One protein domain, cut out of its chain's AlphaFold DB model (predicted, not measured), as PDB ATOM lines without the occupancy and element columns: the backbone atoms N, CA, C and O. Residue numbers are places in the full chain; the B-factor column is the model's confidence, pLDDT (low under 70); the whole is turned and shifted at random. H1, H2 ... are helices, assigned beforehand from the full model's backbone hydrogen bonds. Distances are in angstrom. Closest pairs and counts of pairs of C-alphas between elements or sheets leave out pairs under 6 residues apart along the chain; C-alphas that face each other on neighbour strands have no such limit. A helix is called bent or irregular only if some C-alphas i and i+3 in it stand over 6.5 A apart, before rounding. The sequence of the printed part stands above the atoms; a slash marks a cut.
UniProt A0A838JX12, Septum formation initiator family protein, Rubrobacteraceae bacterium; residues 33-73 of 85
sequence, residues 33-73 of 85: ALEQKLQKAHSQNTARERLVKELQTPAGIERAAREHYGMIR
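This is residues 33 to 73 of the 85 residues of the protein "Septum formation initiator family protein" of Rubrobacteraceae bacterium (UniProt A0A838JX12). One long helix, H1, meets a shorter one, H2, near their ends in a bent L, and a short unnamed tail, residues 70 to 73, follows H2. Most of H1, residues 33 to 50, sticks out free and makes the length. The printed part has 41 residues with two named helices, H1 then H2, and no named strand: all helix. It is extended, with a radius of gyration of the C-alphas of 14.3 A and spans of 47 by 17 by 6 A.

H1, residues 33 to 55, is 32.9 A long and begins at C-alpha 33, (-13.454, 14.636, 1.731). H2, residues 58 to 69, is 15.6 A long and ends at C-alpha 69, (-21.834, 27.683, 35.722).

H1 and H2 touch only at the corner by their tight link of 2 residues; their closest C-alphas, those of Glu 54 and Gly 60, are 4.9 A apart. Residues 54 to 55 of H1 alone touch H2, and residues 60 to 64 of H2 alone touch H1. They run opposite ways at a steep tilt of 69 degrees, only just short of about perpendicular. In H1 and H2 every O i to N i+4 pair is within hydrogen-bond range.

The C-alphas farthest apart, those of Ala 33 and Arg 73, are 47.1 A apart. The printed part has no cut. Its mean pLDDT is 96.2, and no printed residue is under 70.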
ATOM      1  N   ALA A  33     -12.759  15.024   0.506       91.88
ATOM      2  CA  ALA A  33     -13.454  14.636   1.731       91.88
ATOM      3  C   ALA A  33     -12.471  14.380   2.888       91.88
ATOM      4  O   ALA A  33     -12.750  14.739   4.036       91.88
ATOM      5  N   LEU A  34     -11.320  13.767   2.603       93.62
ATOM      6  CA  LEU A  34     -10.250  13.540   3.574       93.62
ATOM      7  C   LEU A  34      -9.579  14.853   3.989       93.62
ATOM      8  O   LEU A  34      -9.402  15.087   5.184       93.62
ATOM      9  N   GLU A  35      -9.287  15.742   3.042       96.31
ATOM     10  CA  GLU A  35      -8.745  17.079   3.312       96.31
ATOM     11  C   GLU A  35      -9.692  17.903   4.189       96.31
ATOM     12  O   GLU A  35      -9.268  18.497   5.183       96.31
ATOM     13  N   GLN A  36     -10.997  17.875   3.906       96.69
ATOM     14  CA  GLN A  36     -11.993  18.559   4.729       96.69
ATOM     15  C   GLN A  36     -12.042  17.996   6.157       96.69
ATOM     16  O   GLN A  36     -12.134  18.757   7.126       96.69
ATOM     17  N   LYS A  37     -11.961  16.668   6.314       97.00
ATOM     18  CA  LYS A  37     -11.890  16.023   7.636       97.00
ATOM     19  C   LYS A  37     -10.626  16.434   8.386       97.00
ATOM     20  O   LYS A  37     -10.717  16.753   9.571       97.00
ATOM     21  N   LEU A  38      -9.482  16.476   7.707       98.19
ATOM     22  CA  LEU A  38      -8.206  16.896   8.282       98.19
ATOM     23  C   LEU A  38      -8.261  18.358   8.743       98.19
ATOM     24  O   LEU A  38      -7.939  18.649   9.895       98.19
ATOM     25  N   GLN A  39      -8.772  19.258   7.905       98.31
ATOM     26  CA  GLN A  39      -8.926  20.673   8.242       98.31
ATOM     27  C   GLN A  39      -9.883  20.886   9.426       98.31
ATOM     28  O   GLN A  39      -9.624  21.693  10.327       98.31
ATOM     29  N   LYS A  40     -10.984  20.129   9.473       98.12
ATOM     30  CA  LYS A  40     -11.921  20.157  10.603       98.12
ATOM     31  C   LYS A  40     -11.256  19.667  11.888       98.12
ATOM     32  O   LYS A  40     -11.355  20.341  12.910       98.12
ATOM     33  N   ALA A  41     -10.558  18.537  11.844       98.06
ATOM     34  CA  ALA A  41      -9.864  17.994  13.008       98.06
ATOM     35  C   ALA A  41      -8.779  18.954  13.516       98.06
ATOM     36  O   ALA A  41      -8.697  19.206  14.717       98.06
ATOM     37  N   HIS A  42      -8.005  19.553  12.608       98.44
ATOM     38  CA  HIS A  42      -6.976  20.528  12.950       98.44
ATOM     39  C   HIS A  42      -7.575  21.762  13.638       98.44
ATOM     40  O   HIS A  42      -7.137  22.135  14.724       98.44
ATOM     41  N   SER A  43      -8.624  22.363  13.064       98.25
ATOM     42  CA  SER A  43      -9.272  23.541  13.662       98.25
ATOM     43  C   SER A  43      -9.876  23.252  15.041       98.25
ATOM     44  O   SER A  43      -9.713  24.054  15.966       98.25
ATOM     45  N   GLN A  44     -10.506  22.087  15.215       98.31
ATOM     46  CA  GLN A  44     -11.015  21.632  16.509       98.31
ATOM     47  C   GLN A  44      -9.893  21.418  17.524       98.31
ATOM     48  O   GLN A  44     -10.047  21.802  18.683       98.31
ATOM     49  N   ASN A  45      -8.770  20.833  17.107       98.38
ATOM     50  CA  ASN A  45      -7.638  20.625  17.997       98.38
ATOM     51  C   ASN A  45      -7.041  21.963  18.450       98.38
ATOM     52  O   ASN A  45      -6.942  22.215  19.645       98.38
ATOM     53  N   THR A  46      -6.776  22.887  17.522       98.31
ATOM     54  CA  THR A  46      -6.254  24.213  17.876       98.31
ATOM     55  C   THR A  46      -7.204  24.975  18.809       98.31
ATOM     56  O   THR A  46      -6.758  25.660  19.727       98.31
ATOM     57  N   ALA A  47      -8.523  24.866  18.613       97.62
ATOM     58  CA  ALA A  47      -9.500  25.466  19.523       97.62
ATOM     59  C   ALA A  47      -9.430  24.857  20.935       97.62
ATOM     60  O   ALA A  47      -9.427  25.595  21.920       97.62
ATOM     61  N   ARG A  48      -9.314  23.529  21.042       97.62
ATOM     62  CA  ARG A  48      -9.158  22.829  22.326       97.62
ATOM     63  C   ARG A  48      -7.854  23.188  23.023       97.62
ATOM     64  O   ARG A  48      -7.871  23.456  24.216       97.62
ATOM     65  N   GLU A  49      -6.745  23.251  22.296       98.19
ATOM     66  CA  GLU A  49      -5.449  23.649  22.852       98.19
ATOM     67  C   GLU A  49      -5.487  25.070  23.424       98.19
ATOM     68  O   GLU A  49      -4.944  25.313  24.503       98.19
ATOM     69  N   ARG A  50      -6.155  26.008  22.739       96.75
ATOM     70  CA  ARG A  50      -6.371  27.366  23.268       96.75
ATOM     71  C   ARG A  50      -7.195  27.343  24.550       96.75
ATOM     72  O   ARG A  50      -6.795  27.978  25.519       96.75
ATOM     73  N   LEU A  51      -8.289  26.580  24.570       96.12
ATOM     74  CA  LEU A  51      -9.136  26.446  25.754       96.12
ATOM     75  C   LEU A  51      -8.362  25.852  26.939       96.12
ATOM     76  O   LEU A  51      -8.451  26.367  28.047       96.12
ATOM     77  N   VAL A  52      -7.562  24.807  26.711       97.69
ATOM     78  CA  VAL A  52      -6.711  24.209  27.750       97.69
ATOM     79  C   VAL A  52      -5.735  25.240  28.308       97.69
ATOM     80  O   VAL A  52      -5.648  25.388  29.522       97.69
ATOM     81  N   LYS A  53      -5.033  25.982  27.443       97.44
ATOM     82  CA  LYS A  53      -4.095  27.033  27.873       97.44
ATOM     83  C   LYS A  53      -4.785  28.115  28.691       97.44
ATOM     84  O   LYS A  53      -4.233  28.598  29.671       97.44
ATOM     85  N   GLU A  54      -5.991  28.496  28.300       96.38
ATOM     86  CA  GLU A  54      -6.754  29.498  29.022       96.38
ATOM     87  C   GLU A  54      -7.195  29.003  30.403       96.38
ATOM     88  O   GLU A  54      -6.978  29.692  31.401       96.38
ATOM     89  N   LEU A  55      -7.731  27.784  30.483       96.94
ATOM     90  CA  LEU A  55      -8.156  27.148  31.734       96.94
ATOM     91  C   LEU A  55      -6.991  26.801  32.675       96.94
ATOM     92  O   LEU A  55      -7.225  26.460  33.830       96.94
ATOM     93  N   GLN A  56      -5.743  26.904  32.220       97.31
ATOM     94  CA  GLN A  56      -4.561  26.832  33.087       97.31
ATOM     95  C   GLN A  56      -4.286  28.143  33.836       97.31
ATOM     96  O   GLN A  56      -3.411  28.185  34.699       97.31
ATOM     97  N   THR A  57      -5.017  29.216  33.532       97.56
ATOM     98  CA  THR A  57      -4.871  30.511  34.204       97.56
ATOM     99  C   THR A  57      -6.025  30.759  35.180       97.56
ATOM    100  O   THR A  57      -7.165  30.397  34.879       97.56
ATOM    101  N   PRO A  58      -5.791  31.439  36.320       96.62
ATOM    102  CA  PRO A  58      -6.869  31.797  37.245       96.62
ATOM    103  C   PRO A  58      -7.995  32.602  36.581       96.62
ATOM    104  O   PRO A  58      -9.169  32.352  36.844       96.62
ATOM    105  N   ALA A  59      -7.644  33.530  35.683       95.81
ATOM    106  CA  ALA A  59      -8.612  34.338  34.947       95.81
ATOM    107  C   ALA A  59      -9.477  33.488  34.002       95.81
ATOM    108  O   ALA A  59     -10.691  33.673  33.950       95.81
ATOM    109  N   GLY A  60      -8.872  32.531  33.291       96.44
ATOM    110  CA  GLY A  60      -9.609  31.622  32.413       96.44
ATOM    111  C   GLY A  60     -10.547  30.692  33.180       96.44
ATOM    112  O   GLY A  60     -11.686  30.495  32.759       96.44
ATOM    113  N   ILE A  61     -10.117  30.181  34.339       96.38
ATOM    114  CA  ILE A  61     -10.976  29.387  35.232       96.38
ATOM    115  C   ILE A  61     -12.167  30.216  35.705       96.38
ATOM    116  O   ILE A  61     -13.302  29.757  35.626       96.38
ATOM    117  N   GLU A  62     -11.933  31.439  36.179       95.31
ATOM    118  CA  GLU A  62     -13.014  32.309  36.637       95.31
ATOM    119  C   GLU A  62     -13.996  32.640  35.514       95.31
ATOM    120  O   GLU A  62     -15.209  32.589  35.725       95.31
ATOM    121  N   ARG A  63     -13.489  32.954  34.319       94.56
ATOM    122  CA  ARG A  63     -14.322  33.236  33.153       94.56
ATOM    123  C   ARG A  63     -15.215  32.041  32.823       94.56
ATOM    124  O   ARG A  63     -16.427  32.201  32.723       94.56
ATOM    125  N   ALA A  64     -14.644  30.839  32.758       95.69
ATOM    126  CA  ALA A  64     -15.400  29.609  32.533       95.69
ATOM    127  C   ALA A  64     -16.409  29.317  33.658       95.69
ATOM    128  O   ALA A  64     -17.530  28.896  33.382       95.69
ATOM    129  N   ALA A  65     -16.048  29.573  34.919       95.50
ATOM    130  CA  ALA A  65     -16.935  29.413  36.069       95.50
ATOM    131  C   ALA A  65     -18.155  30.351  35.989       95.50
ATOM    132  O   ALA A  65     -19.289  29.922  36.213       95.50
ATOM    133  N   ARG A  66     -17.938  31.613  35.610       93.88
ATOM    134  CA  ARG A  66     -19.005  32.606  35.421       93.88
ATOM    135  C   ARG A  66     -19.884  32.275  34.214       93.88
ATOM    136  O   ARG A  66     -21.102  32.245  34.346       93.88
ATOM    137  N   GLU A  67     -19.285  32.001  33.057       94.50
ATOM    138  CA  GLU A  67     -20.012  31.797  31.796       94.50
ATOM    139  C   GLU A  67     -20.776  30.468  31.748       94.50
ATOM    140  O   GLU A  67     -21.922  30.436  31.306       94.50
ATOM    141  N   HIS A  68     -20.163  29.365  32.190       94.56
ATOM    142  CA  HIS A  68     -20.760  28.030  32.061       94.56
ATOM    143  C   HIS A  68     -21.559  27.594  33.285       94.56
ATOM    144  O   HIS A  68     -22.460  26.769  33.154       94.56
ATOM    145  N   TYR A  69     -21.240  28.133  34.462       93.62
ATOM    146  CA  TYR A  69     -21.834  27.683  35.722       93.62
ATOM    147  C   TYR A  69     -22.514  28.807  36.507       93.62
ATOM    148  O   TYR A  69     -23.082  28.540  37.564       93.62
ATOM    149  N   GLY A  70     -22.465  30.058  36.028       91.81
ATOM    150  CA  GLY A  70     -23.043  31.205  36.734       91.81
ATOM    151  C   GLY A  70     -22.412  31.453  38.106       91.81
ATOM    152  O   GLY A  70     -23.026  32.093  38.959       91.81
ATOM    153  N   MET A  71     -21.213  30.916  38.351       94.06
ATOM    154  CA  MET A  71     -20.538  31.047  39.637       94.06
ATOM    155  C   MET A  71     -20.055  32.479  39.843       94.06
ATOM    156  O   MET A  71     -19.624  33.150  38.907       94.06
ATOM    157  N   ILE A  72     -20.074  32.919  41.095       92.81
ATOM    158  CA  ILE A  72     -19.568  34.221  41.528       92.81
ATOM    159  C   ILE A  72     -18.612  34.036  42.693       92.81
ATOM    160  O   ILE A  72     -18.651  33.012  43.385       92.81
ATOM    161  N   ARG A  73     -17.747  35.020  42.934       91.19
ATOM    162  CA  ARG A  73     -16.841  34.935  44.079       91.19
ATOM    163  C   ARG A  73     -17.621  35.112  45.389       91.19
ATOM    164  O   ARG A  73     -18.592  35.871  45.429       91.19
TER     165      ARG A  73